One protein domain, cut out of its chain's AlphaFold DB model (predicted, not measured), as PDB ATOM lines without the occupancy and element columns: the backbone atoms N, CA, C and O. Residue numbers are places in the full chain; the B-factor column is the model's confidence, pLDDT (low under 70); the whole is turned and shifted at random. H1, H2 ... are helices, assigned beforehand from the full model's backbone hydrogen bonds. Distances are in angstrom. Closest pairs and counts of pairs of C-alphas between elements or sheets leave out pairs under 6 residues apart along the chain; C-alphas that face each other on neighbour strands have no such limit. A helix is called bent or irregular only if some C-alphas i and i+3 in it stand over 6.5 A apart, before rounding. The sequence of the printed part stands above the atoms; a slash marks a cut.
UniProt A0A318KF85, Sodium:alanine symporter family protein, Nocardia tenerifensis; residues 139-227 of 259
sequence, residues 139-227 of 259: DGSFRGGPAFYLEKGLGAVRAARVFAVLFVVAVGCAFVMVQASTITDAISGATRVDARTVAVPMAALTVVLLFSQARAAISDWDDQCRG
ATOM      1  N   ASP A 139     224.403 169.603 268.752       65.00
ATOM      2  CA  ASP A 139     223.760 170.660 269.525       65.00
ATOM      3  C   ASP A 139     223.028 170.123 270.774       65.00
ATOM      4  O   ASP A 139     222.252 170.846 271.381       65.00
ATOM      5  N   GLY A 140     223.183 168.856 271.158       66.44
ATOM      6  CA  GLY A 140     222.470 168.273 272.302       66.44
ATOM      7  C   GLY A 140     220.967 168.041 272.086       66.44
ATOM      8  O   GLY A 140     220.297 167.552 272.996       66.44
ATOM      9  N   SER A 141     220.417 168.344 270.905       71.12
ATOM     10  CA  SER A 141     219.071 167.915 270.518       71.12
ATOM     11  C   SER A 141     219.062 166.433 270.138       71.12
ATOM     12  O   SER A 141     220.101 165.845 269.842       71.12
ATOM     13  N   PHE A 142     217.887 165.804 270.149       77.06
ATOM     14  CA  PHE A 142     217.746 164.396 269.782       77.06
ATOM     15  C   PHE A 142     216.949 164.240 268.493       77.06
ATOM     16  O   PHE A 142     215.903 164.865 268.316       77.06
ATOM     17  N   ARG A 143     217.409 163.342 267.619       79.81
ATOM     18  CA  ARG A 143     216.663 162.883 266.445       79.81
ATOM     19  C   ARG A 143     216.310 161.417 266.579       79.81
ATOM     20  O   ARG A 143     217.063 160.629 267.139       79.81
ATOM     21  N   GLY A 144     215.148 161.047 266.069       84.62
ATOM     22  CA  GLY A 144     214.678 159.676 266.122       84.62
ATOM     23  C   GLY A 144     213.436 159.488 265.274       84.62
ATOM     24  O   GLY A 144     213.035 160.368 264.512       84.62
ATOM     25  N   GLY A 145     212.834 158.315 265.417       86.12
ATOM     26  CA  GLY A 145     211.610 157.942 264.723       86.12
ATOM     27  C   GLY A 145     211.762 156.650 263.928       86.12
ATOM     28  O   GLY A 145     212.801 155.984 264.007       86.12
ATOM     29  N   PRO A 146     210.735 156.294 263.145       88.00
ATOM     30  CA  PRO A 146     210.675 154.989 262.508       88.00
ATOM     31  C   PRO A 146     211.815 154.664 261.554       88.00
ATOM     32  O   PRO A 146     212.330 153.548 261.561       88.00
ATOM     33  N   ALA A 147     212.284 155.657 260.802       89.50
ATOM     34  CA  ALA A 147     213.427 155.481 259.916       89.50
ATOM     35  C   ALA A 147     214.705 155.078 260.680       89.50
ATOM     36  O   ALA A 147     215.452 154.228 260.201       89.50
ATOM     37  N   PHE A 148     214.924 155.608 261.889       88.75
ATOM     38  CA  PHE A 148     216.143 155.360 262.666       88.75
ATOM     39  C   PHE A 148     216.204 153.941 263.228       88.75
ATOM     40  O   PHE A 148     217.255 153.306 263.168       88.75
ATOM     41  N   TYR A 149     215.090 153.399 263.733       90.69
ATOM     42  CA  TYR A 149     215.083 152.003 264.179       90.69
ATOM     43  C   TYR A 149     215.029 151.008 263.004       90.69
ATOM     44  O   TYR A 149     215.488 149.879 263.159       90.69
ATOM     45  N   LEU A 150     214.556 151.408 261.814       88.88
ATOM     46  CA  LEU A 150     214.725 150.620 260.581       88.88
ATOM     47  C   LEU A 150     216.199 150.565 260.150       88.88
ATOM     48  O   LEU A 150     216.709 149.504 259.793       88.88
ATOM     49  N   GLU A 151     216.886 151.704 260.193       89.88
ATOM     50  CA  GLU A 151     218.290 151.801 259.808       89.88
ATOM     51  C   GLU A 151     219.197 151.055 260.787       89.88
ATOM     52  O   GLU A 151     220.002 150.227 260.373       89.88
ATOM     53  N   LYS A 152     219.041 151.314 262.088       86.06
ATOM     54  CA  LYS A 152     219.958 150.831 263.125       86.06
ATOM     55  C   LYS A 152     219.510 149.555 263.810       86.06
ATOM     56  O   LYS A 152     220.347 148.741 264.179       86.06
ATOM     57  N   GLY A 153     218.205 149.390 264.008       84.25
ATOM     58  CA  GLY A 153     217.657 148.201 264.656       84.25
ATOM     59  C   GLY A 153     217.603 147.002 263.717       84.25
ATOM     60  O   GLY A 153     217.889 145.888 264.142       84.25
ATOM     61  N   LEU A 154     217.271 147.225 262.440       87.00
ATOM     62  CA  LEU A 154     217.216 146.171 261.419       87.00
ATOM     63  C   LEU A 154     218.434 146.161 260.477       87.00
ATOM     64  O   LEU A 154     218.557 145.246 259.666       87.00
ATOM     65  N   GLY A 155     219.316 147.167 260.530       86.44
ATOM     66  CA  GLY A 155     220.436 147.299 259.585       86.44
ATOM     67  C   GLY A 155     219.999 147.654 258.155       86.44
ATOM     68  O   GLY A 155     220.789 147.570 257.213       86.44
ATOM     69  N   ALA A 156     218.732 148.023 257.952       90.44
ATOM     70  CA  ALA A 156     218.109 148.122 256.639       90.44
ATOM     71  C   ALA A 156     218.113 149.567 256.110       90.44
ATOM     72  O   ALA A 156     217.064 150.170 255.888       90.44
ATOM     73  N   VAL A 157     219.304 150.117 255.844       88.94
ATOM     74  CA  VAL A 157     219.498 151.516 255.396       88.94
ATOM     75  C   VAL A 157     218.644 151.869 254.166       88.94
ATOM     76  O   VAL A 157     218.066 152.952 254.081       88.94
ATOM     77  N   ARG A 158     218.517 150.946 253.199       91.19
ATOM     78  CA  ARG A 158     217.688 151.167 251.997       91.19
ATOM     79  C   ARG A 158     216.206 151.288 252.346       91.19
ATOM     80  O   ARG A 158     215.543 152.192 251.846       91.19
ATOM     81  N   ALA A 159     215.708 150.413 253.219       88.81
ATOM     82  CA  ALA A 159     214.321 150.445 253.666       88.81
ATOM     83  C   ALA A 159     214.030 151.712 254.478       88.81
ATOM     84  O   ALA A 159     212.993 152.329 254.268       88.81
ATOM     85  N   ALA A 160     214.965 152.151 255.326       90.00
ATOM     86  CA  ALA A 160     214.847 153.395 256.084       90.00
ATOM     87  C   ALA A 160     214.727 154.632 255.175       90.00
ATOM     88  O   ALA A 160     213.851 155.467 255.391       90.00
ATOM     89  N   ARG A 161     215.549 154.730 254.118       90.69
ATOM     90  CA  ARG A 161     215.481 155.840 253.147       90.69
ATOM     91  C   ARG A 161     214.175 155.845 252.361       90.69
ATOM     92  O   ARG A 161     213.551 156.893 252.229       90.69
ATOM     93  N   VAL A 162     213.756 154.681 251.862       93.56
ATOM     94  CA  VAL A 162     212.480 154.546 251.140       93.56
ATOM     95  C   VAL A 162     211.315 154.896 252.061       93.56
ATOM     96  O   VAL A 162     210.463 155.694 251.684       93.56
ATOM     97  N   PHE A 163     211.314 154.372 253.289       92.25
ATOM     98  CA  PHE A 163     210.312 154.695 254.296       92.25
ATOM     99  C   PHE A 163     210.261 156.199 254.565       92.25
ATOM    100  O   PHE A 163     209.178 156.765 254.539       92.25
ATOM    101  N   ALA A 164     211.402 156.864 254.764       91.19
ATOM    102  CA  ALA A 164     211.442 158.300 255.030       91.19
ATOM    103  C   ALA A 164     210.827 159.121 253.884       91.19
ATOM    104  O   ALA A 164     209.991 159.985 254.136       91.19
ATOM    105  N   VAL A 165     211.180 158.820 252.628       91.81
ATOM    106  CA  VAL A 165     210.617 159.513 251.455       91.81
ATOM    107  C   VAL A 165     209.111 159.275 251.347       91.81
ATOM    108  O   VAL A 165     208.346 160.227 251.203       91.81
ATOM    109  N   LEU A 166     208.673 158.020 251.464       92.94
ATOM    110  CA  LEU A 166     207.253 157.675 251.412       92.94
ATOM    111  C   LEU A 166     206.472 158.320 252.556       92.94
ATOM    112  O   LEU A 166     205.373 158.812 252.335       92.94
ATOM    113  N   PHE A 167     207.041 158.360 253.759       90.94
ATOM    114  CA  PHE A 167     206.415 158.957 254.932       90.94
ATOM    115  C   PHE A 167     206.253 160.471 254.774       90.94
ATOM    116  O   PHE A 167     205.193 161.001 255.093       90.94
ATOM    117  N   VAL A 168     207.253 161.164 254.213       88.88
ATOM    118  CA  VAL A 168     207.154 162.598 253.893       88.88
ATOM    119  C   VAL A 168     206.035 162.861 252.884       88.88
ATOM    120  O   VAL A 168     205.238 163.768 253.094       88.88
ATOM    121  N   VAL A 169     205.920 162.060 251.823       89.56
ATOM    122  CA  VAL A 169     204.849 162.233 250.825       89.56
ATOM    123  C   VAL A 169     203.476 161.887 251.413       89.56
ATOM    124  O   VAL A 169     202.514 162.641 251.250       89.56
ATOM    125  N   ALA A 170     203.378 160.763 252.121       90.56
ATOM    126  CA  ALA A 170     202.126 160.267 252.674       90.56
ATOM    127  C   ALA A 170     201.589 161.185 253.778       90.56
ATOM    128  O   ALA A 170     200.442 161.619 253.708       90.56
ATOM    129  N   VAL A 171     202.408 161.516 254.779       86.81
ATOM    130  CA  VAL A 171     201.977 162.333 255.920       86.81
ATOM    131  C   VAL A 171     202.032 163.822 255.593       86.81
ATOM    132  O   VAL A 171     201.131 164.555 255.983       86.81
ATOM    133  N   GLY A 172     203.046 164.277 254.853       84.12
ATOM    134  CA  GLY A 172     203.221 165.694 254.526       84.12
ATOM    135  C   GLY A 172     202.224 166.219 253.495       84.12
ATOM    136  O   GLY A 172     201.792 167.363 253.611       84.12
ATOM    137  N   CYS A 173     201.813 165.397 252.522       83.94
ATOM    138  CA  CYS A 173     200.897 165.828 251.462       83.94
ATOM    139  C   CYS A 173     199.536 165.128 251.546       83.94
ATOM    140  O   CYS A 173     198.512 165.789 251.721       83.94
ATOM    141  N   ALA A 174     199.508 163.797 251.414       87.62
ATOM    142  CA  ALA A 174     198.251 163.065 251.240       87.62
ATOM    143  C   ALA A 174     197.358 163.129 252.491       87.62
ATOM    144  O   ALA A 174     196.169 163.421 252.394       87.62
ATOM    145  N   PHE A 175     197.936 162.925 253.675       87.12
ATOM    146  CA  PHE A 175     197.196 162.956 254.934       87.12
ATOM    147  C   PHE A 175     196.605 164.341 255.218       87.12
ATOM    148  O   PHE A 175     195.431 164.450 255.566       87.12
ATOM    149  N   VAL A 176     197.383 165.408 255.012       86.50
ATOM    150  CA  VAL A 176     196.910 166.788 255.215       86.50
ATOM    151  C   VAL A 176     195.773 167.130 254.249       86.50
ATOM    152  O   VAL A 176     194.791 167.749 254.656       86.50
ATOM    153  N   MET A 177     195.868 166.683 252.993       85.50
ATOM    154  CA  MET A 177     194.820 166.881 251.989       85.50
ATOM    155  C   MET A 177     193.499 166.219 252.399       85.50
ATOM    156  O   MET A 177     192.460 166.874 252.357       85.50
ATOM    157  N   VAL A 178     193.542 164.957 252.838       86.38
ATOM    158  CA  VAL A 178     192.342 164.223 253.277       86.38
ATOM    159  C   VAL A 178     191.710 164.881 254.507       86.38
ATOM    160  O   VAL A 178     190.492 165.013 254.581       86.38
ATOM    161  N   GLN A 179     192.513 165.364 255.459       88.56
ATOM    162  CA  GLN A 179     191.972 166.072 256.626       88.56
ATOM    163  C   GLN A 179     191.292 167.390 256.229       88.56
ATOM    164  O   GLN A 179     190.200 167.694 256.712       88.56
ATOM    165  N   ALA A 180     191.902 168.160 255.322       87.44
ATOM    166  CA  ALA A 180     191.334 169.408 254.818       87.44
ATOM    167  C   ALA A 180     190.016 169.190 254.051       87.44
ATOM    168  O   ALA A 180     189.071 169.970 254.223       87.44
ATOM    169  N   SER A 181     189.914 168.119 253.251       86.94
ATOM    170  CA  SER A 181     188.667 167.776 252.555       86.94
ATOM    171  C   SER A 181     187.574 167.368 253.539       86.94
ATOM    172  O   SER A 181     186.480 167.916 253.477       86.94
ATOM    173  N   THR A 182     187.882 166.525 254.532       88.38
ATOM    174  CA  THR A 182     186.900 166.139 255.558       88.38
ATOM    175  C   THR A 182     186.379 167.342 256.350       88.38
ATOM    176  O   THR A 182     185.195 167.388 256.676       88.38
ATOM    177  N   ILE A 183     187.221 168.341 256.650       88.75
ATOM    178  CA  ILE A 183     186.760 169.573 257.314       88.75
ATOM    179  C   ILE A 183     185.807 170.358 256.405       88.75
ATOM    180  O   ILE A 183     184.773 170.840 256.864       88.75
ATOM    181  N   THR A 184     186.141 170.477 255.120       89.00
ATOM    182  CA  THR A 184     185.310 171.182 254.132       89.00
ATOM    183  C   THR A 184     183.934 170.527 254.002       89.00
ATOM    184  O   THR A 184     182.913 171.219 254.053       89.00
ATOM    185  N   ASP A 185     183.897 169.199 253.915       86.44
ATOM    186  CA  ASP A 185     182.661 168.419 253.834       86.44
ATOM    187  C   ASP A 185     181.840 168.535 255.123       86.44
ATOM    188  O   ASP A 185     180.628 168.730 255.080       86.44
ATOM    189  N   ALA A 186     182.492 168.508 256.289       87.62
ATOM    190  CA  ALA A 186     181.812 168.680 257.569       87.62
ATOM    191  C   ALA A 186     181.168 170.072 257.706       87.62
ATOM    192  O   ALA A 186     180.025 170.182 258.146       87.62
ATOM    193  N   ILE A 187     181.872 171.140 257.313       88.06
ATOM    194  CA  ILE A 187     181.354 172.513 257.400       88.06
ATOM    195  C   ILE A 187     180.238 172.736 256.377       88.06
ATOM    196  O   ILE A 187     179.204 173.295 256.734       88.06
ATOM    197  N   SER A 188     180.410 172.302 255.129       87.56
ATOM    198  CA  SER A 188     179.375 172.430 254.089       87.56
ATOM    199  C   SER A 188     178.164 171.520 254.329       87.56
ATOM    200  O   SER A 188     177.065 171.830 253.887       87.56
ATOM    201  N   GLY A 189     178.328 170.419 255.068       86.19
ATOM    202  CA  GLY A 189     177.216 169.592 255.537       86.19
ATOM    203  C   GLY A 189     176.470 170.204 256.727       86.19
ATOM    204  O   GLY A 189     175.248 170.101 256.813       86.19
ATOM    205  N   ALA A 190     177.186 170.860 257.646       87.00
ATOM    206  CA  ALA A 190     176.602 171.495 258.831       87.00
ATOM    207  C   ALA A 190     176.015 172.891 258.554       87.00
ATOM    208  O   ALA A 190     175.124 173.352 259.267       87.00
ATOM    209  N   THR A 191     176.517 173.582 257.531       85.44
ATOM    210  CA  THR A 191     176.105 174.936 257.147       85.44
ATOM    211  C   THR A 191     175.578 174.933 255.718       85.44
ATOM    212  O   THR A 191     176.036 174.166 254.891       85.44
ATOM    213  N   ARG A 192     174.650 175.829 255.360       82.88
ATOM    214  CA  ARG A 192     174.169 175.951 253.964       82.88
ATOM    215  C   ARG A 192     175.169 176.660 253.032       82.88
ATOM    216  O   ARG A 192     174.765 177.240 252.028       82.88
ATOM    217  N   VAL A 193     176.446 176.702 253.406       86.38
ATOM    218  CA  VAL A 193     177.497 177.408 252.670       86.38
ATOM    219  C   VAL A 193     178.054 176.484 251.596       86.38
ATOM    220  O   VAL A 193     178.367 175.326 251.866       86.38
ATOM    221  N   ASP A 194     178.193 177.004 250.377       87.56
ATOM    222  CA  ASP A 194     178.752 176.246 249.261       87.56
ATOM    223  C   ASP A 194     180.177 175.759 249.565       87.56
ATOM    224  O   ASP A 194     181.017 176.520 250.063       87.56
ATOM    225  N   ALA A 195     180.465 174.505 249.211       83.81
ATOM    226  CA  ALA A 195     181.734 173.847 249.505       83.81
ATOM    227  C   ALA A 195     182.942 174.622 248.962       83.81
ATOM    228  O   ALA A 195     183.991 174.640 249.604       83.81
ATOM    229  N   ARG A 196     182.813 175.339 247.833       85.81
ATOM    230  CA  ARG A 196     183.922 176.131 247.273       85.81
ATOM    231  C   ARG A 196     184.308 177.298 248.177       85.81
ATOM    232  O   ARG A 196     185.488 177.622 248.282       85.81
ATOM    233  N   THR A 197     183.333 177.887 248.863       87.31
ATOM    234  CA  THR A 197     183.551 179.015 249.783       87.31
ATOM    235  C   THR A 197     184.369 178.596 251.007       87.31
ATOM    236  O   THR A 197     185.107 179.407 251.556       87.31
ATOM    237  N   VAL A 198     184.284 177.323 251.407       87.81
ATOM    238  CA  VAL A 198     185.067 176.745 252.512       87.81
ATOM    239  C   VAL A 198     186.390 176.151 252.013       87.81
ATOM    240  O   VAL A 198     187.430 176.325 252.647       87.81
ATOM    241  N   ALA A 199     186.377 175.500 250.849       86.69
ATOM    242  CA  ALA A 199     187.539 174.824 250.281       86.69
ATOM    243  C   ALA A 199     188.675 175.795 249.935       86.69
ATOM    244  O   ALA A 199     189.835 175.490 250.190       86.69
ATOM    245  N   VAL A 200     188.362 176.966 249.368       88.88
ATOM    246  CA  VAL A 200     189.370 177.962 248.962       88.88
ATOM    247  C   VAL A 200     190.203 178.479 250.148       88.88
ATOM    248  O   VAL A 200     191.430 178.374 250.081       88.88
ATOM    249  N   PRO A 201     189.612 178.998 251.247       90.00
ATOM    250  CA  PRO A 201     190.393 179.431 252.403       90.00
ATOM    251  C   PRO A 201     191.104 178.263 253.096       90.00
ATOM    252  O   PRO A 201     192.235 178.437 253.550       90.00
ATOM    253  N   MET A 202     190.499 177.069 253.132       89.19
ATOM    254  CA  MET A 202     191.143 175.883 253.699       89.19
ATOM    255  C   MET A 202     192.387 175.480 252.897       89.19
ATOM    256  O   MET A 202     193.454 175.289 253.472       89.19
ATOM    257  N   ALA A 203     192.287 175.429 251.568       88.31
ATOM    258  CA  ALA A 203     193.409 175.119 250.689       88.31
ATOM    259  C   ALA A 203     194.529 176.161 250.812       88.31
ATOM    260  O   ALA A 203     195.699 175.792 250.915       88.31
ATOM    261  N   ALA A 204     194.184 177.452 250.864       90.75
ATOM    262  CA  ALA A 204     195.159 178.517 251.084       90.75
ATOM    263  C   ALA A 204     195.892 178.345 252.425       90.75
ATOM    264  O   ALA A 204     197.121 178.413 252.469       90.75
ATOM    265  N   LEU A 205     195.156 178.051 253.502       90.44
ATOM    266  CA  LEU A 205     195.735 177.797 254.819       90.44
ATOM    267  C   LEU A 205     196.652 176.568 254.804       90.44
ATOM    268  O   LEU A 205     197.775 176.642 255.297       90.44
ATOM    269  N   THR A 206     196.216 175.458 254.205       88.56
ATOM    270  CA  THR A 206     197.024 174.240 254.067       88.56
ATOM    271  C   THR A 206     198.333 174.510 253.335       88.56
ATOM    272  O   THR A 206     199.385 174.070 253.792       88.56
ATOM    273  N   VAL A 207     198.293 175.267 252.236       89.50
ATOM    274  CA  VAL A 207     199.493 175.646 251.482       89.50
ATOM    275  C   VAL A 207     200.432 176.482 252.354       89.50
ATOM    276  O   VAL A 207     201.612 176.154 252.463       89.50
ATOM    277  N   VAL A 208     199.919 177.512 253.033       91.12
ATOM    278  CA  VAL A 208     200.723 178.360 253.932       91.12
ATOM    279  C   VAL A 208     201.376 177.537 255.046       91.12
ATOM    280  O   VAL A 208     202.561 177.721 255.329       91.12
ATOM    281  N   LEU A 209     200.636 176.611 255.658       88.50
ATOM    282  CA  LEU A 209     201.154 175.743 256.713       88.50
ATOM    283  C   LEU A 209     202.195 174.752 256.182       88.50
ATOM    284  O   LEU A 209     203.240 174.582 256.798       88.50
ATOM    285  N   LEU A 210     201.968 174.138 255.021       87.94
ATOM    286  CA  LEU A 210     202.938 173.220 254.428       87.94
ATOM    287  C   LEU A 210     204.260 173.935 254.114       87.94
ATOM    288  O   LEU A 210     205.333 173.441 254.461       87.94
ATOM    289  N   PHE A 211     204.190 175.129 253.517       88.69
ATOM    290  CA  PHE A 211     205.375 175.935 253.225       88.69
ATOM    291  C   PHE A 211     206.076 176.434 254.491       88.69
ATOM    292  O   PHE A 211     207.306 176.479 254.513       88.69
ATOM    293  N   SER A 212     205.339 176.790 255.547       88.19
ATOM    294  CA  SER A 212     205.953 177.232 256.804       88.19
ATOM    295  C   SER A 212     206.717 176.098 257.489       88.19
ATOM    296  O   SER A 212     207.854 176.309 257.911       88.19
ATOM    297  N   GLN A 213     206.156 174.884 257.510       85.44
ATOM    298  CA  GLN A 213     206.825 173.702 258.055       85.44
ATOM    299  C   GLN A 213     208.039 173.297 257.215       85.44
ATOM    300  O   GLN A 213     209.110 173.039 257.762       85.44
ATOM    301  N   ALA A 214     207.915 173.310 255.883       86.75
ATOM    302  CA  ALA A 214     209.039 173.040 254.991       86.75
ATOM    303  C   ALA A 214     210.169 174.064 255.184       86.75
ATOM    304  O   ALA A 214     211.333 173.688 255.304       86.75
ATOM    305  N   ARG A 215     209.833 175.358 255.283       89.25
ATOM    306  CA  ARG A 215     210.810 176.420 255.549       89.25
ATOM    307  C   ARG A 215     211.501 176.224 256.895       89.25
ATOM    308  O   ARG A 215     212.718 176.357 256.942       89.25
ATOM    309  N   ALA A 216     210.751 175.900 257.949       85.25
ATOM    310  CA  ALA A 216     211.301 175.648 259.278       85.25
ATOM    311  C   ALA A 216     212.270 174.454 259.276       85.25
ATOM    312  O   ALA A 216     213.355 174.539 259.845       85.25
ATOM    313  N   ALA A 217     211.920 173.368 258.581       82.94
ATOM    314  CA  ALA A 217     212.789 172.204 258.432       82.94
ATOM    315  C   ALA A 217     214.073 172.520 257.640       82.94
ATOM    316  O   ALA A 217     215.150 172.047 257.992       82.94
ATOM    317  N   ILE A 218     213.979 173.339 256.587       85.94
ATOM    318  CA  ILE A 218     215.141 173.743 255.782       85.94
ATOM    319  C   ILE A 218     216.052 174.685 256.568       85.94
ATOM    320  O   ILE A 218     217.266 174.495 256.554       85.94
ATOM    321  N   SER A 219     215.491 175.683 257.262       85.62
ATOM    322  CA  SER A 219     216.290 176.573 258.113       85.62
ATOM    323  C   SER A 219     216.983 175.794 259.219       85.62
ATOM    324  O   SER A 219     218.153 176.028 259.490       85.62
ATOM    325  N   ASP A 220     216.282 174.816 259.796       81.31
ATOM    326  CA  ASP A 220     216.849 173.946 260.813       81.31
ATOM    327  C   ASP A 220     218.063 173.157 260.300       81.31
ATOM    328  O   ASP A 220     219.099 173.053 260.958       81.31
ATOM    329  N   TRP A 221     217.936 172.612 259.093       79.00
ATOM    330  CA  TRP A 221     219.008 171.881 258.439       79.00
ATOM    331  C   TRP A 221     220.201 172.787 258.085       79.00
ATOM    332  O   TRP A 221     221.344 172.409 258.343       79.00
ATOM    333  N   ASP A 222     219.958 173.999 257.574       85.25
ATOM    334  CA  ASP A 222     221.016 174.977 257.266       85.25
ATOM    335  C   ASP A 222     221.769 175.424 258.533       85.25
ATOM    336  O   ASP A 222     223.003 175.457 258.541       85.25
ATOM    337  N   ASP A 223     221.060 175.687 259.637       81.25
ATOM    338  CA  ASP A 223     221.678 176.064 260.913       81.25
ATOM    339  C   ASP A 223     222.582 174.958 261.477       81.25
ATOM    340  O   ASP A 223     223.626 175.248 262.074       81.25
ATOM    341  N   GLN A 224     222.224 173.692 261.251       75.56
ATOM    342  CA  GLN A 224     223.052 172.545 261.634       75.56
ATOM    343  C   GLN A 224     224.283 172.403 260.749       75.56
ATOM    344  O   GLN A 224     225.384 172.233 261.272       75.56
ATOM    345  N   CYS A 225     224.132 172.526 259.428       80.06
ATOM    346  CA  CYS A 225     225.265 172.503 258.503       80.06
ATOM    347  C   CYS A 225     226.270 173.627 258.793       80.06
ATOM    348  O   CYS A 225     227.471 173.442 258.609       80.06
ATOM    349  N   ARG A 226     225.795 174.782 259.274       80.69
ATOM    350  CA  ARG A 226     226.638 175.932 259.633       80.69
ATOM    351  C   ARG A 226     227.161 175.905 261.068       80.69
ATOM    352  O   ARG A 226     227.856 176.844 261.451       80.69
ATOM    353  N   GLY A 227     226.803 174.900 261.872       74.81
ATOM    354  CA  GLY A 227     227.147 174.846 263.297       74.81
ATOM    355  C   GLY A 227     226.652 176.063 264.093       74.81
ATOM    356  O   GLY A 227     227.252 176.424 265.100       74.81
TER     357      GLY A 227
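What this domain is: This is residues 139 to 227 of the 259 residues of the protein "Sodium:alanine symporter family protein" of Nocardia tenerifensis (UniProt A0A318KF85). A long helical hairpin, H2 and H3, opens as a narrow V, and short H1 packs on the start of H2 at the open end. H3 sticks out there with residues 215 to 223. The printed part has 89 residues with three named helices, H1, H2, H3, and is all helix; it is only just loose, close to extended, with radius of gyration of the C-alphas 18.1 A and spans of 54 by 31 by 18 A.

Where its parts are: H2, residues 157 to 190, assigned as one helix by its hydrogen bonds, is bent: C-alphas 172 and 175 are 6.6 A apart. Its arms are H2a, residues 157 to 172, 21.6 A, and H2b, residues 175 to 190, 22.6 A. H3, residues 195 to 225, spans 44.5 A and ends at C-alpha 225 (225.265, 172.503, 258.503). H1, residues 146 to 152, 10.2 A, begins at C-alpha 146 (210.675, 154.989, 262.508).

How they stand to each other: H2b and H3, a hairpin, touch through residues 195 to 206 of H3 alone; their closest C-alphas, Ser 188 and Ala 195, are 5.3 A apart. H1 and H2a, also a hairpin, touch at Glu 151 and Val 157, closest C-alphas 4.6 A. Every O i to N i+4 pair is within hydrogen-bond range in H1, H2a and H2b, and 26 of 27 in H3.

The domain as a whole: The printed part has no cut, both links are tight, and residues 139 to 140 are under pLDDT 70.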